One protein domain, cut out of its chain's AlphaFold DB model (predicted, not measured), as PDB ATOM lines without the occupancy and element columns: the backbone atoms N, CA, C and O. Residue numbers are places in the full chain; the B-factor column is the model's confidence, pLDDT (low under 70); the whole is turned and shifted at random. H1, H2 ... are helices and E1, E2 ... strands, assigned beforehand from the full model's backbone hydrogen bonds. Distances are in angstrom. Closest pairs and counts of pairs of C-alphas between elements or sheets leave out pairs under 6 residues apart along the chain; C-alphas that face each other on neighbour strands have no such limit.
ATOM      1  N   ALA A 225      15.547  52.849  14.919       82.38
ATOM      2  CA  ALA A 225      16.580  53.861  14.978       82.38
ATOM      3  C   ALA A 225      17.241  54.004  13.598       82.38
ATOM      4  O   ALA A 225      18.258  53.362  13.322       82.38
ATOM      5  N   PRO A 226      16.746  54.921  12.740       79.69
ATOM      6  CA  PRO A 226      17.280  55.118  11.394       79.69
ATOM      7  C   PRO A 226      18.783  55.411  11.354       79.69
ATOM      8  O   PRO A 226      19.452  55.068  10.388       79.69
ATOM      9  N   GLY A 227      19.331  56.040  12.401       80.44
ATOM     10  CA  GLY A 227      20.773  56.258  12.528       80.44
ATOM     11  C   GLY A 227      21.563  54.956  12.690       80.44
ATOM     12  O   GLY A 227      22.574  54.779  12.018       80.44
ATOM     13  N   LEU A 228      21.074  54.028  13.518       85.12
ATOM     14  CA  LEU A 228      21.701  52.718  13.700       85.12
ATOM     15  C   LEU A 228      21.521  51.826  12.467       85.12
ATOM     16  O   LEU A 228      22.433  51.084  12.128       85.12
ATOM     17  N   ARG A 229      20.414  51.954  11.727       89.62
ATOM     18  CA  ARG A 229      20.275  51.293  10.419       89.62
ATOM     19  C   ARG A 229      21.262  51.809   9.380       89.62
ATOM     20  O   ARG A 229      21.805  51.016   8.623       89.62
ATOM     21  N   VAL A 230      21.512  53.117   9.322       90.44
ATOM     22  CA  VAL A 230      22.560  53.636   8.428       90.44
ATOM     23  C   VAL A 230      23.914  53.036   8.802       90.44
ATOM     24  O   VAL A 230      24.636  52.608   7.909       90.44
ATOM     25  N   LEU A 231      24.223  52.933  10.098       92.19
ATOM     26  CA  LEU A 231      25.436  52.258  10.563       92.19
ATOM     27  C   LEU A 231      25.464  50.775  10.159       92.19
ATOM     28  O   LEU A 231      26.489  50.300   9.686       92.19
ATOM     29  N   TRP A 232      24.347  50.060  10.304       95.62
ATOM     30  CA  TRP A 232      24.217  48.671   9.857       95.62
ATOM     31  C   TRP A 232      24.568  48.529   8.370       95.62
ATOM     32  O   TRP A 232      25.392  47.695   8.009       95.62
ATOM     33  N   TRP A 233      24.026  49.402   7.518       96.12
ATOM     34  CA  TRP A 233      24.317  49.419   6.084       96.12
ATOM     35  C   TRP A 233      25.765  49.785   5.746       96.12
ATOM     36  O   TRP A 233      26.325  49.235   4.801       96.12
ATOM     37  N   GLN A 234      26.379  50.688   6.512       96.00
ATOM     38  CA  GLN A 234      27.802  51.012   6.373       96.00
ATOM     39  C   GLN A 234      28.670  49.793   6.690       96.00
ATOM     40  O   GLN A 234      29.486  49.398   5.865       96.00
ATOM     41  N   CYS A 235      28.430  49.138   7.828       95.88
ATOM     42  CA  CYS A 235      29.166  47.934   8.212       95.88
ATOM     43  C   CYS A 235      28.927  46.768   7.244       95.88
ATOM     44  O   CYS A 235      29.852  46.018   6.961       95.88
ATOM     45  N   MET A 236      27.714  46.637   6.702       94.81
ATOM     46  CA  MET A 236      27.383  45.684   5.642       94.81
ATOM     47  C   MET A 236      28.224  45.928   4.382       94.81
ATOM     48  O   MET A 236      28.830  44.998   3.858       94.81
ATOM     49  N   ALA A 237      28.279  47.172   3.895       95.50
ATOM     50  CA  ALA A 237      29.049  47.517   2.703       95.50
ATOM     51  C   ALA A 237      30.557  47.301   2.907       95.50
ATOM     52  O   ALA A 237      31.209  46.716   2.046       95.50
ATOM     53  N   GLU A 238      31.094  47.710   4.060       94.62
ATOM     54  CA  GLU A 238      32.490  47.459   4.442       94.62
ATOM     55  C   GLU A 238      32.796  45.954   4.492       94.62
ATOM     56  O   GLU A 238      33.799  45.502   3.942       94.62
ATOM     57  N   ALA A 239      31.912  45.160   5.101       94.25
ATOM     58  CA  ALA A 239      32.066  43.712   5.192       94.25
ATOM     59  C   ALA A 239      32.031  43.038   3.815       94.25
ATOM     60  O   ALA A 239      32.902  42.226   3.511       94.25
ATOM     61  N   LEU A 240      31.075  43.414   2.959       92.00
ATOM     62  CA  LEU A 240      31.013  42.935   1.577       92.00
ATOM     63  C   LEU A 240      32.286  43.288   0.807       92.00
ATOM     64  O   LEU A 240      32.819  42.438   0.102       92.00
ATOM     65  N   GLN A 241      32.814  44.503   0.973       90.56
ATOM     66  CA  GLN A 241      34.058  44.910   0.320       90.56
ATOM     67  C   GLN A 241      35.235  44.024   0.742       90.56
ATOM     68  O   GLN A 241      36.017  43.597  -0.105       90.56
ATOM     69  N   VAL A 242      35.347  43.718   2.039       90.12
ATOM     70  CA  VAL A 242      36.403  42.845   2.573       90.12
ATOM     71  C   VAL A 242      36.258  41.418   2.053       90.12
ATOM     72  O   VAL A 242      37.236  40.853   1.568       90.12
ATOM     73  N   HIS A 243      35.058  40.841   2.128       87.94
ATOM     74  CA  HIS A 243      34.816  39.469   1.684       87.94
ATOM     75  C   HIS A 243      35.066  39.300   0.188       87.94
ATOM     76  O   HIS A 243      35.740  38.362  -0.227       87.94
ATOM     77  N   VAL A 244      34.598  40.245  -0.626       81.25
ATOM     78  CA  VAL A 244      34.825  40.209  -2.071       81.25
ATOM     79  C   VAL A 244      36.311  40.336  -2.391       81.25
ATOM     80  O   VAL A 244      36.815  39.529  -3.163       81.25
ATOM     81  N   ALA A 245      37.036  41.265  -1.758       82.38
ATOM     82  CA  ALA A 245      38.477  41.414  -1.968       82.38
ATOM     83  C   ALA A 245      39.264  40.139  -1.607       82.38
ATOM     84  O   ALA A 245      40.204  39.771  -2.315       82.38
ATOM     85  N   GLN A 246      38.874  39.448  -0.529       82.69
ATOM     86  CA  GLN A 246      39.467  38.168  -0.136       82.69
ATOM     87  C   GLN A 246      39.261  37.099  -1.216       82.69
ATOM     88  O   GLN A 246      40.232  36.485  -1.653       82.69
ATOM     89  N   GLU A 247      38.039  36.934  -1.712       77.88
ATOM     90  CA  GLU A 247      37.707  35.911  -2.714       77.88
ATOM     91  C   GLU A 247      38.253  36.233  -4.114       77.88
ATOM     92  O   GLU A 247      38.651  35.342  -4.860       77.88
ATOM     93  N   THR A 248      38.354  37.510  -4.488       68.81
ATOM     94  CA  THR A 248      38.974  37.900  -5.765       68.81
ATOM     95  C   THR A 248      40.496  37.817  -5.728       68.81
ATOM     96  O   THR A 248      41.121  37.714  -6.774       68.81
ATOM     97  N   SER A 249      41.120  37.852  -4.545       60.75
ATOM     98  CA  SER A 249      42.578  37.703  -4.414       60.75
ATOM     99  C   SER A 249      43.063  36.258  -4.580       60.75
ATOM    100  O   SER A 249      44.225  36.027  -4.915       60.75
ATOM    101  N   THR A 250      42.181  35.277  -4.366       56.75
ATOM    102  CA  THR A 250      42.482  33.841  -4.472       56.75
ATOM    103  C   THR A 250      42.209  33.283  -5.869       56.75
ATOM    104  O   THR A 250      42.834  32.302  -6.279       56.75
ATOM    105  N   VAL A 251      41.316  33.918  -6.629       50.53
ATOM    106  CA  VAL A 251      40.998  33.579  -8.018       50.53
ATOM    107  C   VAL A 251      41.776  34.524  -8.931       50.53
ATOM    108  O   VAL A 251      41.640  35.731  -8.814       50.53
ATOM    109  N   ALA A 252      42.581  34.006  -9.862       44.72
ATOM    110  CA  ALA A 252      43.333  34.794 -10.851       44.72
ATOM    111  C   ALA A 252      42.414  35.468 -11.905       44.72
ATOM    112  O   ALA A 252      42.555  35.250 -13.106       44.72
ATOM    113  N   SER A 253      41.419  36.224 -11.446       49.28
ATOM    114  CA  SER A 253      40.366  36.886 -12.214       49.28
ATOM    115  C   SER A 253      40.628  38.393 -12.248       49.28
ATOM    116  O   SER A 253      40.892  38.994 -11.212       49.28
ATOM    117  N   CYS A 254      40.549  38.999 -13.439       46.84
ATOM    118  CA  CYS A 254      40.837  40.419 -13.697       46.84
ATOM    119  C   CYS A 254      39.729  41.402 -13.276       46.84
ATOM    120  O   CYS A 254      39.934  42.611 -13.372       46.84
ATOM    121  N   ASP A 255      38.573  40.925 -12.814       60.97
ATOM    122  CA  ASP A 255      37.444  41.808 -12.524       60.97
ATOM    123  C   ASP A 255      37.518  42.316 -11.073       60.97
ATOM    124  O   ASP A 255      37.150  41.620 -10.127       60.97
ATOM    125  N   GLU A 256      38.009  43.544 -10.885       72.75
ATOM    126  CA  GLU A 256      37.943  44.244  -9.598       72.75
ATOM    127  C   GLU A 256      36.484  44.638  -9.316       72.75
ATOM    128  O   GLU A 256      35.894  45.421 -10.058       72.75
ATOM    129  N   TRP A 257      35.876  44.105  -8.258       81.56
ATOM    130  CA  TRP A 257      34.486  44.412  -7.904       81.56
ATOM    131  C   TRP A 257      34.406  45.644  -7.003       81.56
ATOM    132  O   TRP A 257      35.110  45.754  -5.999       81.56
ATOM    133  N   ARG A 258      33.515  46.577  -7.343       86.12
ATOM    134  CA  ARG A 258      33.264  47.795  -6.573       86.12
ATOM    135  C   ARG A 258      31.979  47.665  -5.772       86.12
ATOM    136  O   ARG A 258      30.941  47.306  -6.319       86.12
ATOM    137  N   VAL A 259      32.055  48.030  -4.495       90.62
ATOM    138  CA  VAL A 259      30.896  48.206  -3.617       90.62
ATOM    139  C   VAL A 259      30.434  49.660  -3.675       90.62
ATOM    140  O   VAL A 259      31.209  50.572  -3.392       90.62
ATOM    141  N   GLU A 260      29.164  49.875  -3.990       93.56
ATOM    142  CA  GLU A 260      28.502  51.172  -3.931       93.56
ATOM    143  C   GLU A 260      27.355  51.128  -2.918       93.56
ATOM    144  O   GLU A 260      26.403  50.354  -3.042       93.56
ATOM    145  N   LEU A 261      27.448  51.977  -1.892       96.00
ATOM    146  CA  LEU A 261      26.409  52.126  -0.883       96.00
ATOM    147  C   LEU A 261      25.504  53.313  -1.222       96.00
ATOM    148  O   LEU A 261      25.975  54.421  -1.477       96.00
ATOM    149  N   SER A 262      24.190  53.100  -1.140       92.62
ATOM    150  CA  SER A 262      23.208  54.170  -1.336       92.62
ATOM    151  C   SER A 262      23.390  55.317  -0.323       92.62
ATOM    152  O   SER A 262      23.801  55.086   0.817       92.62
ATOM    153  N   PRO A 263      22.996  56.560  -0.658       85.88
ATOM    154  CA  PRO A 263      23.098  57.689   0.264       85.88
ATOM    155  C   PRO A 263      22.359  57.455   1.588       85.88
ATOM    156  O   PRO A 263      21.247  56.917   1.615       85.88
ATOM    157  N   ALA A 264      22.911  57.965   2.694       80.06
ATOM    158  CA  ALA A 264      22.341  57.801   4.037       80.06
ATOM    159  C   ALA A 264      20.867  58.236   4.141       80.06
ATOM    160  O   ALA A 264      20.086  57.627   4.868       80.06
ATOM    161  N   ALA A 265      20.459  59.272   3.402       70.94
ATOM    162  CA  ALA A 265      19.069  59.720   3.372       70.94
ATOM    163  C   ALA A 265      18.111  58.662   2.791       70.94
ATOM    164  O   ALA A 265      16.977  58.555   3.257       70.94
ATOM    165  N   ALA A 266      18.559  57.879   1.804       76.31
ATOM    166  CA  ALA A 266      17.777  56.807   1.193       76.31
ATOM    167  C   ALA A 266      17.728  55.573   2.107       76.31
ATOM    168  O   ALA A 266      16.643  55.080   2.394       76.31
ATOM    169  N   LEU A 267      18.868  55.160   2.676       84.19
ATOM    170  CA  LEU A 267      18.965  54.023   3.612       84.19
ATOM    171  C   LEU A 267      18.064  54.169   4.846       84.19
ATOM    172  O   LEU A 267      17.611  53.189   5.438       84.19
ATOM    173  N   ARG A 268      17.760  55.404   5.251       76.44
ATOM    174  CA  ARG A 268      16.838  55.633   6.361       76.44
ATOM    175  C   ARG A 268      15.398  55.278   6.005       76.44
ATOM    176  O   ARG A 268      14.724  54.713   6.857       76.44
ATOM    177  N   TYR A 269      14.897  55.611   4.818       68.38
ATOM    178  CA  TYR A 269      13.440  55.636   4.609       68.38
ATOM    179  C   TYR A 269      12.953  55.159   3.242       68.38
ATOM    180  O   TYR A 269      11.773  54.835   3.112       68.38
ATOM    181  N   GLY A 270      13.823  55.127   2.238       73.44
ATOM    182  CA  GLY A 270      13.486  54.746   0.872       73.44
ATOM    183  C   GLY A 270      13.950  53.340   0.514       73.44
ATOM    184  O   GLY A 270      14.569  52.642   1.323       73.44
ATOM    185  N   ASP A 271      13.663  52.967  -0.731       82.44
ATOM    186  CA  ASP A 271      14.270  51.807  -1.372       82.44
ATOM    187  C   ASP A 271      15.749  52.102  -1.603       82.44
ATOM    188  O   ASP A 271      16.115  53.011  -2.348       82.44
ATOM    189  N   ALA A 272      16.608  51.354  -0.930       90.50
ATOM    190  CA  ALA A 272      18.035  51.628  -0.889       90.50
ATOM    191  C   ALA A 272      18.794  50.352  -0.538       90.50
ATOM    192  O   ALA A 272      18.189  49.334  -0.205       90.50
ATOM    193  N   GLY A 273      20.115  50.403  -0.599       94.31
ATOM    194  CA  GLY A 273      20.950  49.297  -0.161       94.31
ATOM    195  C   GLY A 273      22.358  49.407  -0.708       94.31
ATOM    196  O   GLY A 273      22.870  50.513  -0.902       94.31
ATOM    197  N   VAL A 274      22.960  48.258  -0.963       96.00
ATOM    198  CA  VAL A 274      24.323  48.132  -1.464       96.00
ATOM    199  C   VAL A 274      24.321  47.372  -2.784       96.00
ATOM    200  O   VAL A 274      23.605  46.380  -2.950       96.00
ATOM    201  N   VAL A 275      25.103  47.878  -3.730       94.44
ATOM    202  CA  VAL A 275      25.298  47.304  -5.058       94.44
ATOM    203  C   VAL A 275      26.766  46.925  -5.200       94.44
ATOM    204  O   VAL A 275      27.649  47.672  -4.794       94.44
ATOM    205  N   LEU A 276      27.016  45.747  -5.752       90.81
ATOM    206  CA  LEU A 276      28.334  45.230  -6.070       90.81
ATOM    207  C   LEU A 276      28.384  44.957  -7.576       90.81
ATOM    208  O   LEU A 276      27.620  44.125  -8.072       90.81
ATOM    209  N   GLU A 277      29.270  45.646  -8.291       88.00
ATOM    210  CA  GLU A 277      29.411  45.555  -9.752       88.00
ATOM    211  C   GLU A 277      30.901  45.500 -10.157       88.00
ATOM    212  O   GLU A 277      31.743  46.098  -9.478       88.00
ATOM    213  N   PRO A 278      31.265  44.777 -11.232       82.25
ATOM    214  CA  PRO A 278      32.647  44.699 -11.706       82.25
ATOM    215  C   PRO A 278      33.089  46.026 -12.357       82.25
ATOM    216  O   PRO A 278      32.342  46.621 -13.132       82.25
ATOM    217  N   GLN A 279      34.306  46.498 -12.062       73.25
ATOM    218  CA  GLN A 279      34.852  47.767 -12.580       73.25
ATOM    219  C   GLN A 279      35.299  47.683 -14.040       73.25
ATOM    220  O   GLN A 279      35.144  48.638 -14.800       73.25
ATOM    221  N   ALA A 280      35.870  46.548 -14.425       63.38
ATOM    222  CA  ALA A 280      36.245  46.227 -15.789       63.38
ATOM    223  C   ALA A 280      35.664  44.853 -16.100       63.38
ATOM    224  O   ALA A 280      35.605  43.999 -15.222       63.38
ATOM    225  N   ARG A 281      35.183  44.673 -17.331       62.91
ATOM    226  CA  ARG A 281      34.585  43.417 -17.773       62.91
ATOM    227  C   ARG A 281      35.180  43.030 -19.112       62.91
ATOM    228  O   ARG A 281      35.014  43.754 -20.096       62.91
ATOM    229  N   GLU A 282      35.815  41.869 -19.172       55.91
ATOM    230  CA  GLU A 282      36.123  41.242 -20.452       55.91
ATOM    231  C   GLU A 282      34.848  40.598 -21.014       55.91
ATOM    232  O   GLU A 282      34.244  39.704 -20.419       55.91
ATOM    233  N   LEU A 283      34.392  41.081 -22.172       51.62
ATOM    234  CA  LEU A 283      33.222  40.543 -22.866       51.62
ATOM    235  C   LEU A 283      33.530  39.139 -23.414       51.62
ATOM    236  O   LEU A 283      33.950  38.984 -24.560       51.62
ATOM    237  N   GLN A 284      33.289  38.094 -22.621       55.69
ATOM    238  CA  GLN A 284      33.273  36.723 -23.132       55.69
ATOM    239  C   GLN A 284      31.920  36.442 -23.795       55.69
ATOM    240  O   GLN A 284      30.906  36.257 -23.129       55.69
ATOM    241  N   ALA A 285      31.902  36.411 -25.129       53.81
ATOM    242  CA  ALA A 285      30.674  36.409 -25.931       53.81
ATOM    243  C   ALA A 285      29.758  35.174 -25.766       53.81
ATOM    244  O   ALA A 285      28.642  35.195 -26.279       53.81
ATOM    245  N   ASN A 286      30.193  34.112 -25.074       60.56
ATOM    246  CA  ASN A 286      29.520  32.805 -25.114       60.56
ATOM    247  C   ASN A 286      29.326  32.100 -23.756       60.56
ATOM    248  O   ASN A 286      28.760  31.008 -23.741       60.56
ATOM    249  N   ALA A 287      29.759  32.680 -22.631       71.94
ATOM    250  CA  ALA A 287      29.605  32.068 -21.307       71.94
ATOM    251  C   ALA A 287      28.665  32.907 -20.425       71.94
ATOM    252  O   ALA A 287      28.794  34.134 -20.406       71.94
ATOM    253  N   PRO A 288      27.710  32.286 -19.706       77.25
ATOM    254  CA  PRO A 288      26.922  33.015 -18.732       77.25
ATOM    255  C   PRO A 288      27.830  33.511 -17.600       77.25
ATOM    256  O   PRO A 288      28.756  32.812 -17.191       77.25
ATOM    257  N   VAL A 289      27.565  34.718 -17.101       84.50
ATOM    258  CA  VAL A 289      28.371  35.374 -16.060       84.50
ATOM    259  C   VAL A 289      27.489  36.208 -15.137       84.50
ATOM    260  O   VAL A 289      26.472  36.753 -15.566       84.50
ATOM    261  N   VAL A 290      27.867  36.300 -13.862       85.94
ATOM    262  CA  VAL A 290      27.238  37.202 -12.886       85.94
ATOM    263  C   VAL A 290      27.762  38.615 -13.120       85.94
ATOM    264  O   VAL A 290      28.966  38.819 -13.220       85.94
ATOM    265  N   THR A 291      26.866  39.594 -13.202       85.88
ATOM    266  CA  THR A 291      27.209  40.983 -13.539       85.88
ATOM    267  C   THR A 291      26.910  41.969 -12.421       85.88
ATOM    268  O   THR A 291      27.430  43.077 -12.459       85.88
ATOM    269  N   ALA A 292      26.070  41.610 -11.448       90.50
ATOM    270  CA  ALA A 292      25.834  42.441 -10.273       90.50
ATOM    271  C   ALA A 292      25.287  41.625  -9.100       90.50
ATOM    272  O   ALA A 292      24.546  40.658  -9.296       90.50
ATOM    273  N   LEU A 293      25.567  42.088  -7.884       92.94
ATOM    274  CA  LEU A 293      24.838  41.724  -6.672       92.94
ATOM    275  C   LEU A 293      24.220  42.981  -6.062       92.94
ATOM    276  O   LEU A 293      24.864  44.020  -5.969       92.94
ATOM    277  N   ARG A 294      22.961  42.897  -5.637       94.56
ATOM    278  CA  ARG A 294      22.228  44.001  -5.017       94.56
ATOM    279  C   ARG A 294      21.512  43.494  -3.781       94.56
ATOM    280  O   ARG A 294      20.568  42.715  -3.888       94.56
ATOM    281  N   LEU A 295      21.926  43.963  -2.612       95.19
ATOM    282  CA  LEU A 295      21.183  43.761  -1.374       95.19
ATOM    283  C   LEU A 295      20.402  45.041  -1.084       95.19
ATOM    284  O   LEU A 295      20.994  46.114  -0.966       95.19
ATOM    285  N   ARG A 296      19.073  44.942  -0.998       93.50
ATOM    286  CA  ARG A 296      18.173  46.098  -0.902       93.50
ATOM    287  C   ARG A 296      17.187  45.950   0.249       93.50
ATOM    288  O   ARG A 296      16.779  44.846   0.596       93.50
ATOM    289  N   GLN A 297      16.782  47.085   0.807       90.25
ATOM    290  CA  GLN A 297      15.592  47.206   1.645       90.25
ATOM    291  C   GLN A 297      14.444  47.826   0.861       90.25
ATOM    292  O   GLN A 297      14.663  48.619  -0.062       90.25
ATOM    293  N   ARG A 298      13.220  47.533   1.307       83.12
ATOM    294  CA  ARG A 298      12.036  48.274   0.873       83.12
ATOM    295  C   ARG A 298      12.015  49.620   1.569       83.12
ATOM    296  O   ARG A 298      12.647  49.806   2.609       83.12
ATOM    297  N   SER A 299      11.227  50.540   1.040       74.94
ATOM    298  CA  SER A 299      10.887  51.762   1.743       74.94
ATOM    299  C   SER A 299      10.303  51.436   3.114       74.94
ATOM    300  O   SER A 299       9.712  50.380   3.363       74.94
ATOM    301  N   TRP A 300      10.448  52.390   4.023       71.69
ATOM    302  CA  TRP A 300       9.927  52.259   5.375       71.69
ATOM    303  C   TRP A 300       8.413  51.998   5.375       71.69
ATOM    304  O   TRP A 300       7.930  51.185   6.157       71.69
ATOM    305  N   ALA A 301       7.679  52.620   4.442       57.19
ATOM    306  CA  ALA A 301       6.232  52.445   4.285       57.19
ATOM    307  C   ALA A 301       5.840  51.005   3.915       57.19
ATOM    308  O   ALA A 301       4.741  50.562   4.221       57.19
ATOM    309  N   GLN A 302       6.760  50.264   3.300       65.12
ATOM    310  CA  GLN A 302       6.585  48.875   2.889       65.12
ATOM    311  C   GLN A 302       7.258  47.885   3.856       65.12
ATOM    312  O   GLN A 302       7.486  46.727   3.505       65.12
ATOM    313  N   GLY A 303       7.600  48.334   5.067       69.31
ATOM    314  CA  GLY A 303       8.062  47.463   6.143       69.31
ATOM    315  C   GLY A 303       9.572  47.225   6.211       69.31
ATOM    316  O   GLY A 303       9.977  46.368   6.987       69.31
ATOM    317  N   LEU A 304      10.398  47.941   5.428       79.25
ATOM    318  CA  LEU A 304      11.862  47.747   5.356       79.25
ATOM    319  C   LEU A 304      12.301  46.295   5.077       79.25
ATOM    320  O   LEU A 304      13.384  45.887   5.498       79.25
ATOM    321  N   GLY A 305      11.474  45.508   4.383       85.62
ATOM    322  CA  GLY A 305      11.809  44.122   4.048       85.62
ATOM    323  C   GLY A 305      13.106  44.032   3.243       85.62
ATOM    324  O   GLY A 305      13.316  44.839   2.332       85.62
ATOM    325  N   LEU A 306      13.960  43.067   3.584       91.38
ATOM    326  CA  LEU A 306      15.222  42.812   2.896       91.38
ATOM    327  C   LEU A 306      15.041  41.858   1.721       91.38
ATOM    328  O   LEU A 306      14.306  40.870   1.787       91.38
ATOM    329  N   TRP A 307      15.766  42.118   0.640       92.81
ATOM    330  CA  TRP A 307      15.925  41.136  -0.423       92.81
ATOM    331  C   TRP A 307      17.285  41.240  -1.098       92.81
ATOM    332  O   TRP A 307      17.883  42.315  -1.198       92.81
ATOM    333  N   LEU A 308      17.743  40.096  -1.591       93.81
ATOM    334  CA  LEU A 308      18.947  39.952  -2.388       93.81
ATOM    335  C   LEU A 308      18.556  39.708  -3.845       93.81
ATOM    336  O   LEU A 308      17.689  38.887  -4.143       93.81
ATOM    337  N   GLU A 309      19.213  40.409  -4.754       94.44
ATOM    338  CA  GLU A 309      19.107  40.221  -6.193       94.44
ATOM    339  C   GLU A 309      20.506  40.005  -6.767       94.44
ATOM    340  O   GLU A 309      21.410  40.806  -6.542       94.44
ATOM    341  N   ILE A 310      20.680  38.930  -7.529       93.31
ATOM    342  CA  ILE A 310      21.887  38.680  -8.311       93.31
ATOM    343  C   ILE A 310      21.500  38.736  -9.780       93.31
ATOM    344  O   ILE A 310      20.626  37.995 -10.235       93.31
ATOM    345  N   GLN A 311      22.153  39.622 -10.518       91.31
ATOM    346  CA  GLN A 311      21.986  39.752 -11.955       91.31
ATOM    347  C   GLN A 311      23.113  39.030 -12.668       91.31
ATOM    348  O   GLN A 311      24.273  39.115 -12.264       91.31
ATOM    349  N   GLY A 312      22.782  38.401 -13.785       88.19
ATOM    350  CA  GLY A 312      23.786  37.986 -14.741       88.19
ATOM    351  C   GLY A 312      23.302  38.034 -16.174       88.19
ATOM    352  O   GLY A 312      22.151  38.354 -16.482       88.19
ATOM    353  N   GLU A 313      24.229  37.723 -17.062       86.38
ATOM    354  CA  GLU A 313      24.027  37.691 -18.500       86.38
ATOM    355  C   GLU A 313      24.370  36.312 -19.057       86.38
ATOM    356  O   GLU A 313      25.071  35.522 -18.425       86.38
ATOM    357  N   GLY A 314      23.852  36.018 -20.245       80.56
ATOM    358  CA  GLY A 314      24.016  34.742 -20.930       80.56
ATOM    359  C   GLY A 314      22.874  33.766 -20.649       80.56
ATOM    360  O   GLY A 314      21.994  33.994 -19.821       80.56
ATOM    361  N   ARG A 315      22.838  32.664 -21.400       79.69
ATOM    362  CA  ARG A 315      21.706  31.730 -21.366       79.69
ATOM    363  C   ARG A 315      21.929  30.618 -20.342       79.69
ATOM    364  O   ARG A 315      22.797  29.769 -20.512       79.69
ATOM    365  N   LEU A 316      21.060  30.554 -19.338       82.75
ATOM    366  CA  LEU A 316      20.922  29.420 -18.424       82.75
ATOM    367  C   LEU A 316      19.827  28.475 -18.940       82.75
ATOM    368  O   LEU A 316      18.639  28.815 -18.942       82.75
ATOM    369  N   SER A 317      20.224  27.285 -19.403       83.31
ATOM    370  CA  SER A 317      19.288  26.229 -19.814       83.31
ATOM    371  C   SER A 317      18.402  25.786 -18.640       83.31
ATOM    372  O   SER A 317      18.748  26.009 -17.481       83.31
ATOM    373  N   ALA A 318      17.279  25.116 -18.917       84.19
ATOM    374  CA  ALA A 318      16.428  24.560 -17.858       84.19
ATOM    375  C   ALA A 318      17.192  23.572 -16.952       84.19
ATOM    376  O   ALA A 318      16.974  23.548 -15.745       84.19
ATOM    377  N   VAL A 319      18.147  22.823 -17.519       85.69
ATOM    378  CA  VAL A 319      19.028  21.916 -16.767       85.69
ATOM    379  C   VAL A 319      19.929  22.700 -15.812       85.69
ATOM    380  O   VAL A 319      20.064  22.324 -14.652       85.69
ATOM    381  N   HIS A 320      20.501  23.823 -16.261       86.06
ATOM    382  CA  HIS A 320      21.315  24.685 -15.400       86.06
ATOM    383  C   HIS A 320      20.482  25.310 -14.277       86.06
ATOM    384  O   HIS A 320      20.942  25.369 -13.143       86.06
ATOM    385  N   GLN A 321      19.248  25.728 -14.565       86.56
ATOM    386  CA  GLN A 321      18.337  26.286 -13.561       86.56
ATOM    387  C   GLN A 321      17.971  25.261 -12.482       86.56
ATOM    388  O   GLN A 321      18.027  25.584 -11.298       86.56
ATOM    389  N   ALA A 322      17.668  24.020 -12.876       86.44
ATOM    390  CA  ALA A 322      17.407  22.932 -11.935       86.44
ATOM    391  C   ALA A 322      18.641  22.616 -11.073       86.44
ATOM    392  O   ALA A 322      18.525  22.508  -9.857       86.44
ATOM    393  N   ALA A 323      19.830  22.558 -11.684       87.19
ATOM    394  CA  ALA A 323      21.078  22.324 -10.960       87.19
ATOM    395  C   ALA A 323      21.414  23.458  -9.973       87.19
ATOM    396  O   ALA A 323      21.932  23.196  -8.891       87.19
ATOM    397  N   ILE A 324      21.122  24.717 -10.328       87.38
ATOM    398  CA  ILE A 324      21.247  25.863  -9.414       87.38
ATOM    399  C   ILE A 324      20.319  25.665  -8.214       87.38
ATOM    400  O   ILE A 324      20.785  25.742  -7.081       87.38
ATOM    401  N   ALA A 325      19.037  25.369  -8.442       87.00
ATOM    402  CA  ALA A 325      18.076  25.161  -7.360       87.00
ATOM    403  C   ALA A 325      18.511  24.034  -6.407       87.00
ATOM    404  O   ALA A 325      18.621  24.268  -5.204       87.00
ATOM    405  N   GLU A 326      18.870  22.864  -6.945       88.38
ATOM    406  CA  GLU A 326      19.327  21.703  -6.166       88.38
ATOM    407  C   GLU A 326      20.549  22.033  -5.296       88.38
ATOM    408  O   GLU A 326      20.652  21.599  -4.152       88.38
ATOM    409  N   ARG A 327      21.486  22.834  -5.813       86.31
ATOM    410  CA  ARG A 327      22.709  23.192  -5.082       86.31
ATOM    411  C   ARG A 327      22.467  24.184  -3.958       86.31
ATOM    412  O   ARG A 327      23.099  24.050  -2.913       86.31
ATOM    413  N   PHE A 328      21.556  25.134  -4.147       88.50
ATOM    414  CA  PHE A 328      21.133  26.016  -3.061       88.50
ATOM    415  C   PHE A 328      20.415  25.223  -1.965       88.50
ATOM    416  O   PHE A 328      20.736  25.397  -0.791       88.50
ATOM    417  N   GLU A 329      19.536  24.291  -2.336       88.25
ATOM    418  CA  GLU A 329      18.857  23.411  -1.380       88.25
ATOM    419  C   GLU A 329      19.844  22.503  -0.629       88.25
ATOM    420  O   GLU A 329      19.767  22.389   0.594       88.25
ATOM    421  N   ALA A 330      20.828  21.923  -1.324       88.38
ATOM    422  CA  ALA A 330      21.879  21.105  -0.715       88.38
ATOM    423  C   ALA A 330      22.783  21.897   0.248       88.38
ATOM    424  O   ALA A 330      23.308  21.328   1.204       88.38
ATOM    425  N   ALA A 331      22.953  23.202   0.014       84.25
ATOM    426  CA  ALA A 331      23.642  24.121   0.918       84.25
ATOM    427  C   ALA A 331      22.749  24.623   2.075       84.25
ATOM    428  O   ALA A 331      23.202  25.405   2.905       84.25
ATOM    429  N   GLY A 332      21.488  24.178   2.157       84.19
ATOM    430  CA  GLY A 332      20.545  24.584   3.201       84.19
ATOM    431  C   GLY A 332      19.888  25.949   2.967       84.19
ATOM    432  O   GLY A 332      19.293  26.511   3.887       84.19
ATOM    433  N   HIS A 333      19.975  26.496   1.754       85.06
ATOM    434  CA  HIS A 333      19.360  27.767   1.375       85.06
ATOM    435  C   HIS A 333      18.088  27.556   0.543       85.06
ATOM    436  O   HIS A 333      17.922  26.549  -0.145       85.06
ATOM    437  N   ARG A 334      17.176  28.538   0.561       85.62
ATOM    438  CA  ARG A 334      16.033  28.544  -0.366       85.62
ATOM    439  C   ARG A 334      16.540  28.774  -1.793       85.62
ATOM    440  O   ARG A 334      17.375  29.655  -2.018       85.62
ATOM    441  N   ALA A 335      16.004  28.025  -2.753       86.69
ATOM    442  CA  ALA A 335      16.315  28.223  -4.164       86.69
ATOM    443  C   ALA A 335      15.913  29.641  -4.636       86.69
ATOM    444  O   ALA A 335      14.880  30.162  -4.199       86.69
ATOM    445  N   PRO A 336      16.701  30.277  -5.525       90.19
ATOM    446  CA  PRO A 336      16.345  31.575  -6.086       90.19
ATOM    447  C   PRO A 336      15.099  31.511  -6.963       90.19
ATOM    448  O   PRO A 336      14.897  30.561  -7.719       90.19
ATOM    449  N   GLN A 337      14.340  32.606  -6.983       89.50
ATOM    450  CA  GLN A 337      13.394  32.855  -8.068       89.50
ATOM    451  C   GLN A 337      14.164  33.409  -9.270       89.50
ATOM    452  O   GLN A 337      14.608  34.558  -9.245       89.50
ATOM    453  N   LEU A 338      14.358  32.584 -10.304       87.56
ATOM    454  CA  LEU A 338      15.092  32.979 -11.506       87.56
ATOM    455  C   LEU A 338      14.143  33.470 -12.607       87.56
ATOM    456  O   LEU A 338      13.204  32.772 -12.988       87.56
ATOM    457  N   ARG A 339      14.398  34.666 -13.144       88.25
ATOM    458  CA  ARG A 339      13.605  35.287 -14.218       88.25
ATOM    459  C   ARG A 339      14.493  35.898 -15.297       88.25
ATOM    460  O   ARG A 339      15.546  36.448 -14.989       88.25
ATOM    461  N   TYR A 340      14.047  35.864 -16.550       84.44
ATOM    462  CA  TYR A 340      14.682  36.600 -17.649       84.44
ATOM    463  C   TYR A 340      14.020  37.967 -17.818       84.44
ATOM    464  O   TYR A 340      12.794  38.056 -17.861       84.44
ATOM    465  N   VAL A 341      14.827  39.026 -17.897       79.19
ATOM    466  CA  VAL A 341      14.353  40.423 -17.941       79.19
ATOM    467  C   VAL A 341      14.384  40.987 -19.356       79.19
ATOM    468  O   VAL A 341      13.509  41.761 -19.732       79.19
ATOM    469  N   SER A 342      15.354  40.569 -20.166       68.00
ATOM    470  CA  SER A 342      15.433  40.906 -21.584       68.00
ATOM    471  C   SER A 342      15.644  39.626 -22.389       68.00
ATOM    472  O   SER A 342      16.597  38.872 -22.186       68.00
ATOM    473  N   ALA A 343      14.717  39.357 -23.304       55.44
ATOM    474  CA  ALA A 343      14.813  38.274 -24.275       55.44
ATOM    475  C   ALA A 343      14.961  38.878 -25.676       55.44
ATOM    476  O   ALA A 343      14.173  38.598 -26.576       55.44
ATOM    477  N   ASN A 344      15.949  39.754 -25.871       49.66
ATOM    478  CA  ASN A 344      16.247  40.269 -27.204       49.66
ATOM    479  C   ASN A 344      16.958  39.174 -28.006       49.66
ATOM    480  O   ASN A 344      18.179  39.143 -28.018       49.66
ATOM    481  N   GLY A 345      16.193  38.254 -28.607       45.59
ATOM    482  CA  GLY A 345      16.494  37.463 -29.819       45.59
ATOM    483  C   GLY A 345      17.938  37.046 -30.163       45.59
ATOM    484  O   GLY A 345      18.232  36.880 -31.343       45.59
ATOM    485  N   GLY A 346      18.843  36.868 -29.198       51.41
ATOM    486  CA  GLY A 346      20.286  36.720 -29.413       51.41
ATOM    487  C   GLY A 346      21.052  36.492 -28.101       51.41
ATOM    488  O   GLY A 346      20.466  36.509 -27.023       51.41
ATOM    489  N   HIS A 347      22.361  36.227 -28.188       51.00
ATOM    490  CA  HIS A 347      23.231  35.660 -27.133       51.00
ATOM    491  C   HIS A 347      23.453  36.529 -25.863       51.00
ATOM    492  O   HIS A 347      24.287  36.188 -25.033       51.00
ATOM    493  N   GLN A 348      22.686  37.608 -25.661       63.03
ATOM    494  CA  GLN A 348      22.783  38.539 -24.524       63.03
ATOM    495  C   GLN A 348      21.481  38.572 -23.702       63.03
ATOM    496  O   GLN A 348      20.851  39.613 -23.537       63.03
ATOM    497  N   ALA A 349      21.032  37.413 -23.220       75.94
ATOM    498  CA  ALA A 349      19.884  37.353 -22.317       75.94
ATOM    499  C   ALA A 349      20.302  37.799 -20.907       75.94
ATOM    500  O   ALA A 349      21.259  37.249 -20.361       75.94
ATOM    501  N   THR A 350      19.589  38.756 -20.312       84.94
ATOM    502  CA  THR A 350      19.795  39.151 -18.908       84.94
ATOM    503  C   THR A 350      18.837  38.380 -18.009       84.94
ATOM    504  O   THR A 350      17.625  38.352 -18.255       84.94
ATOM    505  N   TRP A 351      19.367  37.781 -16.948       88.31
ATOM    506  CA  TRP A 351      18.603  37.057 -15.939       88.31
ATOM    507  C   TRP A 351      18.811  37.658 -14.545       88.31
ATOM    508  O   TRP A 351      19.831  38.284 -14.257       88.31
ATOM    509  N   LEU A 352      17.816  37.466 -13.681       91.31
ATOM    510  CA  LEU A 352      17.825  37.859 -12.276       91.31
ATOM    511  C   LEU A 352      17.478  36.655 -11.411       91.31
ATOM    512  O   LEU A 352      16.485  35.981 -11.675       91.31
ATOM    513  N   ALA A 353      18.269  36.434 -10.370       91.50
ATOM    514  CA  ALA A 353      17.996  35.511  -9.281       91.50
ATOM    515  C   ALA A 353      17.655  36.328  -8.028       91.50
ATOM    516  O   ALA A 353      18.463  37.148  -7.591       91.50
ATOM    517  N   THR A 354      16.459  36.141  -7.470       91.00
ATOM    518  CA  THR A 354      15.979  36.937  -6.329       91.00
ATOM    519  C   THR A 354      15.643  36.080  -5.114       91.00
ATOM    520  O   THR A 354      14.985  35.045  -5.242       91.00
ATOM    521  N   TRP A 355      16.022  36.573  -3.933       90.62
ATOM    522  CA  TRP A 355      15.656  36.031  -2.626       90.62
ATOM    523  C   TRP A 355      14.997  37.113  -1.785       90.62
ATOM    524  O   TRP A 355      15.621  38.122  -1.466       90.62
ATOM    525  N   HIS A 356      13.755  36.874  -1.379       85.50
ATOM    526  CA  HIS A 356      13.125  37.654  -0.324       85.50
ATOM    527  C   HIS A 356      13.482  37.027   1.010       85.50
ATOM    528  O   HIS A 356      13.270  35.829   1.215       85.50
ATOM    529  N   TRP A 357      14.063  37.829   1.889       84.06
ATOM    530  CA  TRP A 357      14.337  37.395   3.240       84.06
ATOM    531  C   TRP A 357      13.175  37.799   4.135       84.06
ATOM    532  O   TRP A 357      12.597  38.873   3.976       84.06
ATOM    533  N   ASP A 358      12.835  36.922   5.078       71.06
ATOM    534  CA  ASP A 358      11.760  37.170   6.045       71.06
ATOM    535  C   ASP A 358      12.170  38.283   7.049       71.06
ATOM    536  O   ASP A 358      11.355  38.783   7.823       71.06
ATOM    537  N   GLU A 359      13.442  38.704   7.009       75.88
ATOM    538  CA  GLU A 359      14.026  39.777   7.807       75.88
ATOM    539  C   GLU A 359      13.647  41.178   7.277       75.88
ATOM    540  O   GLU A 359      13.693  41.467   6.078       75.88
ATOM    541  N   ALA A 360      13.344  42.099   8.193       80.62
ATOM    542  CA  ALA A 360      13.212  43.528   7.911       80.62
ATOM    543  C   ALA A 360      14.308  44.315   8.641       80.62
ATOM    544  O   ALA A 360      14.684  43.954   9.756       80.62
ATOM    545  N   VAL A 361      14.803  45.413   8.050       82.44
ATOM    546  CA  VAL A 361      15.913  46.219   8.615       82.44
ATOM    547  C   VAL A 361      15.454  47.160   9.735       82.44
ATOM    548  O   VAL A 361      15.750  48.361   9.753       82.44
ATOM    549  N   TRP A 362      14.692  46.629  10.682       84.00
ATOM    550  CA  TRP A 362      14.315  47.346  11.889       84.00
ATOM    551  C   TRP A 362      15.448  47.247  12.896       84.00
ATOM    552  O   TRP A 362      15.756  46.158  13.370       84.00
ATOM    553  N   VAL A 363      16.067  48.382  13.229       82.44
ATOM    554  CA  VAL A 363      17.123  48.411  14.249       82.44
ATOM    555  C   VAL A 363      16.557  49.049  15.511       82.44
ATOM    556  O   VAL A 363      16.315  50.259  15.491       82.44
ATOM    557  N   PRO A 364      16.335  48.288  16.598       78.31
ATOM    558  CA  PRO A 364      15.839  48.842  17.850       78.31
ATOM    559  C   PRO A 364      16.761  49.938  18.389       78.31
ATOM    560  O   PRO A 364      17.985  49.836  18.307       78.31
ATOM    561  N   ARG A 365      16.190  51.000  18.962       74.75
ATOM    562  CA  ARG A 365      16.962  52.109  19.547       74.75
ATOM    563  C   ARG A 365      17.860  51.669  20.706       74.75
ATOM    564  O   ARG A 365      18.891  52.299  20.931       74.75
ATOM    565  N   ASP A 366      17.450  50.652  21.444       77.44
ATOM    566  CA  ASP A 366      18.173  50.061  22.567       77.44
ATOM    567  C   ASP A 366      19.162  48.965  22.147       77.44
ATOM    568  O   ASP A 366      19.931  48.496  22.987       77.44
ATOM    569  N   MET A 367      19.203  48.592  20.860       82.81
ATOM    570  CA  MET A 367      20.167  47.618  20.359       82.81
ATOM    571  C   MET A 367      21.599  48.160  20.517       82.81
ATOM    572  O   MET A 367      21.917  49.228  19.977       82.81
ATOM    573  N   PRO A 368      22.495  47.439  21.217       88.88
ATOM    574  CA  PRO A 368      23.886  47.842  21.341       88.88
ATOM    575  C   PRO A 368      24.554  47.971  19.972       88.88
ATOM    576  O   PRO A 368      24.400  47.113  19.104       88.88
ATOM    577  N   VAL A 369      25.379  49.005  19.791       90.25
ATOM    578  CA  VAL A 369      26.107  49.239  18.528       90.25
ATOM    579  C   VAL A 369      26.928  48.016  18.099       90.25
ATOM    580  O   VAL A 369      27.024  47.729  16.909       90.25
ATOM    581  N   ALA A 370      27.502  47.275  19.049       91.00
ATOM    582  CA  ALA A 370      28.244  46.050  18.757       91.00
ATOM    583  C   ALA A 370      27.359  44.962  18.122       91.00
ATOM    584  O   ALA A 370      27.803  44.282  17.199       91.00
ATOM    585  N   ASP A 371      26.111  44.838  18.570       91.25
ATOM    586  CA  ASP A 371      25.164  43.855  18.046       91.25
ATOM    587  C   ASP A 371      24.648  44.272  16.666       91.25
ATOM    588  O   ASP A 371      24.558  43.432  15.776       91.25
ATOM    589  N   VAL A 372      24.437  45.577  16.440       89.81
ATOM    590  CA  VAL A 372      24.144  46.123  15.101       89.81
ATOM    591  C   VAL A 372      25.253  45.746  14.112       89.81
ATOM    592  O   VAL A 372      24.974  45.268  13.015       89.81
ATOM    593  N   LYS A 373      26.521  45.928  14.504       93.44
ATOM    594  CA  LYS A 373      27.677  45.575  13.667       93.44
ATOM    595  C   LYS A 373      27.769  44.073  13.414       93.44
ATOM    596  O   LYS A 373      28.002  43.670  12.280       93.44
ATOM    597  N   ARG A 374      27.577  43.252  14.453       94.44
ATOM    598  CA  ARG A 374      27.588  41.788  14.329       94.44
ATOM    599  C   ARG A 374      26.513  41.315  13.355       94.44
ATOM    600  O   ARG A 374      26.819  40.560  12.444       94.44
ATOM    601  N   TRP A 375      25.295  41.834  13.494       94.50
ATOM    602  CA  TRP A 375      24.197  41.499  12.596       94.50
ATOM    603  C   TRP A 375      24.498  41.885  11.139       94.50
ATOM    604  O   TRP A 375      24.225  41.107  10.223       94.50
ATOM    605  N   ALA A 376      25.099  43.058  10.907       94.69
ATOM    606  CA  ALA A 376      25.518  43.472   9.567       94.69
ATOM    607  C   ALA A 376      26.551  42.506   8.965       94.69
ATOM    608  O   ALA A 376      26.407  42.109   7.812       94.69
ATOM    609  N   LEU A 377      27.547  42.086   9.753       94.44
ATOM    610  CA  LEU A 377      28.579  41.129   9.337       94.44
ATOM    611  C   LEU A 377      27.990  39.755   8.987       94.44
ATOM    612  O   LEU A 377      28.288  39.213   7.928       94.44
ATOM    613  N   GLU A 378      27.116  39.212   9.836       93.50
ATOM    614  CA  GLU A 378      26.439  37.927   9.590       93.50
ATOM    615  C   GLU A 378      25.594  37.972   8.311       93.50
ATOM    616  O   GLU A 378      25.599  37.045   7.500       93.50
ATOM    617  N   THR A 379      24.903  39.089   8.093       93.12
ATOM    618  CA  THR A 379      24.079  39.278   6.899       93.12
ATOM    619  C   THR A 379      24.949  39.452   5.642       93.12
ATOM    620  O   THR A 379      24.592  38.946   4.576       93.12
ATOM    621  N   ALA A 380      26.100  40.129   5.753       93.75
ATOM    622  CA  ALA A 380      27.062  40.285   4.660       93.75
ATOM    623  C   ALA A 380      27.665  38.938   4.250       93.75
ATOM    624  O   ALA A 380      27.777  38.649   3.057       93.75
ATOM    625  N   LEU A 381      27.986  38.094   5.233       92.06
ATOM    626  CA  LEU A 381      28.466  36.736   5.007       92.06
ATOM    627  C   LEU A 381      27.425  35.912   4.241       92.06
ATOM    628  O   LEU A 381      27.734  35.396   3.171       92.06
ATOM    629  N   LYS A 382      26.165  35.901   4.701       91.25
ATOM    630  CA  LYS A 382      25.050  35.226   4.011       91.25
ATOM    631  C   LYS A 382      24.898  35.708   2.563       91.25
ATOM    632  O   LYS A 382      24.759  34.894   1.653       91.25
ATOM    633  N   ALA A 383      24.949  37.023   2.322       92.50
ATOM    634  CA  ALA A 383      24.886  37.585   0.969       92.50
ATOM    635  C   ALA A 383      26.069  37.135   0.092       92.50
ATOM    636  O   ALA A 383      25.877  36.806  -1.080       92.50
ATOM    637  N   THR A 384      27.272  37.080   0.669       91.12
ATOM    638  CA  THR A 384      28.499  36.643  -0.015       91.12
ATOM    639  C   THR A 384      28.441  35.158  -0.365       91.12
ATOM    640  O   THR A 384      28.780  34.783  -1.482       91.12
ATOM    641  N   GLU A 385      27.948  34.305   0.532       90.81
ATOM    642  CA  GLU A 385      27.762  32.874   0.267       90.81
ATOM    643  C   GLU A 385      26.826  32.645  -0.926       90.81
ATOM    644  O   GLU A 385      27.165  31.904  -1.849       90.81
ATOM    645  N   HIS A 386      25.682  33.341  -0.959       91.75
ATOM    646  CA  HIS A 386      24.728  33.244  -2.071       91.75
ATOM    647  C   HIS A 386      25.354  33.723  -3.386       91.75
ATOM    648  O   HIS A 386      25.124  33.129  -4.442       91.75
ATOM    649  N   TRP A 387      26.172  34.773  -3.325       90.69
ATOM    650  CA  TRP A 387      26.921  35.275  -4.471       90.69
ATOM    651  C   TRP A 387      27.937  34.270  -5.001       90.69
ATOM    652  O   TRP A 387      27.893  33.944  -6.186       90.69
ATOM    653  N   LEU A 388      28.800  33.730  -4.140       89.12
ATOM    654  CA  LEU A 388      29.825  32.755  -4.517       89.12
ATOM    655  C   LEU A 388      29.209  31.474  -5.082       89.12
ATOM    656  O   LEU A 388      29.655  30.984  -6.122       89.12
ATOM    657  N   LEU A 389      28.148  30.965  -4.446       89.06
ATOM    658  CA  LEU A 389      27.375  29.826  -4.945       89.06
ATOM    659  C   LEU A 389      26.845  30.106  -6.353       89.06
ATOM    660  O   LEU A 389      27.019  29.286  -7.257       89.06
ATOM    661  N   MET A 390      26.250  31.283  -6.569       89.38
ATOM    662  CA  MET A 390      25.721  31.652  -7.878       89.38
ATOM    663  C   MET A 390      26.833  31.796  -8.927       89.38
ATOM    664  O   MET A 390      26.714  31.231 -10.014       89.38
ATOM    665  N   CYS A 391      27.934  32.480  -8.603       86.50
ATOM    666  CA  CYS A 391      29.109  32.612  -9.468       86.50
ATOM    667  C   CYS A 391      29.672  31.242  -9.872       86.50
ATOM    668  O   CYS A 391      29.901  30.995 -11.058       86.50
ATOM    669  N   GLY A 392      29.837  30.323  -8.915       84.81
ATOM    670  CA  GLY A 392      30.322  28.967  -9.171       84.81
ATOM    671  C   GLY A 392      29.395  28.168 -10.090       84.81
ATOM    672  O   GLY A 392      29.855  27.546 -11.049       84.81
ATOM    673  N   MET A 393      28.081  28.224  -9.854       85.88
ATOM    674  CA  MET A 393      27.100  27.512 -10.681       85.88
ATOM    675  C   MET A 393      27.012  28.064 -12.104       85.88
ATOM    676  O   MET A 393      26.909  27.301 -13.066       85.88
ATOM    677  N   VAL A 394      27.099  29.383 -12.249       83.44
ATOM    678  CA  VAL A 394      27.123  30.056 -13.549       83.44
ATOM    679  C   VAL A 394      28.403  29.711 -14.318       83.44
ATOM    680  O   VAL A 394      28.330  29.368 -15.498       83.44
ATOM    681  N   ALA A 395      29.558  29.681 -13.651       81.06
ATOM    682  CA  ALA A 395      30.814  29.256 -14.264       81.06
ATOM    683  C   ALA A 395      30.774  27.790 -14.739       81.06
ATOM    684  O   ALA A 395      31.316  27.467 -15.798       81.06
ATOM    685  N   LEU A 396      30.111  26.893 -13.997       80.56
ATOM    686  CA  LEU A 396      29.896  25.505 -14.427       80.56
ATOM    687  C   LEU A 396      28.985  25.414 -15.657       80.56
ATOM    688  O   LEU A 396      29.273  24.638 -16.564       80.56
ATOM    689  N   ALA A 397      27.936  26.237 -15.722       75.75
ATOM    690  CA  ALA A 397      27.034  26.317 -16.871       75.75
ATOM    691  C   ALA A 397      27.714  26.838 -18.153       75.75
ATOM    692  O   ALA A 397      27.240  26.553 -19.254       75.75
TER     693      ALA A 397
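What this domain is: This is residues 225 to 397 of the 422 residues of an uncharacterized protein of Burkholderiales bacterium 68-20 (UniProt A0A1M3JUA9). A twisted sheet of six strands makes a wall, and two long helices, H1 and H4, lie over one of its faces at a steep tilt to each other; the opposite face has no named helix over it. H1 covers E1 and E2, H4 covers E3 and E4, short H2 sits beside the strands near the start of H1, and H3 packs on the last part of H4. The printed part has 173 residues with four named helices and six named strands, in the order H1 E1 H2 E2 E3 E4 H3 E5 E6 H4. The sheet, E1 E2 E3 E4 E6 E5, is antiparallel throughout, and the class is mixed, helices and strands. The whole is compact, with a radius of gyration of the C-alphas of 16.6 A, and elongated, spanning 51 by 32 by 31 A.

Where its parts are: H1, residues 226 to 250, begins at C-alpha 226 (17.280, 55.118, 11.394) and is 36.6 A long. E1 is residues 257 to 261, H2 264 to 269 and E2 272 to 278. E3, residues 289 to 297, is 24.8 A long, and E4, residues 305 to 313, is 26.4 A. H3 is residues 318 to 330, 18.3 A, and E5 is 337 to 342. E6, residues 350 to 360, is 28.0 A long and bends by 61 degrees at residue 357. H4, residues 369 to 397, is 42.2 A long and ends at C-alpha 397 (27.034, 26.317, -16.871).

How they stand to each other: E2, E3 and E4 form a meander, each strand the antiparallel neighbour of the one before. Within hydrogen-bond range are N 258 and O 277 of E1 and E2, 2.8 A, N 276 and O 293 of E2 and E3, 2.8 A, N 294 and O 309 of E3 and E4, 2.8 A, N 310 and O 353 of E4 and E6, 2.8 A, and N 339 and O 352 of the hairpin E5 and E6, 2.9 A. E4, H3 and E5 are a split strand-helix-strand unit, two strands running the same way with E6 between them, and its crossover is right-handed. H1 runs along the strands at a height over the sheet of 8.8 A. H4 lies on the same face, at 9.9 A, and only just runs along the strands, at 27 degrees to E4 on the local plane. H1 and H4 touch at a steep tilt of 40 degrees, the same way; their closest C-alphas, of Met 236 and Ala 376, are 4.9 A apart. H2 stands only just at the sheet's level, with a height of 3.7 A, and touches residues 226 to 233 of H1, closest at the C-alphas of Pro 226 and Arg 268, 5.1 A. H3 only grazes the sheet, with residues 321 to 325, and touches residues 389 to 397 of H4, closest at the C-alphas of His 320 and Ala 397, 6.1 A. Every O i to N i+4 pair is within hydrogen-bond range in H3 and H4, against 20 of 21 in H1 and 1 of 2 in H2.

The domain as a whole: The two C-alphas farthest apart, of Gly 345 and Asp 366, are 53.9 A apart. The printed part has no cut and no long link. Its mean pLDDT is 82.3; residues 248 to 255, 269, 280 to 286, 301 to 303 and 342 to 348 are under 70.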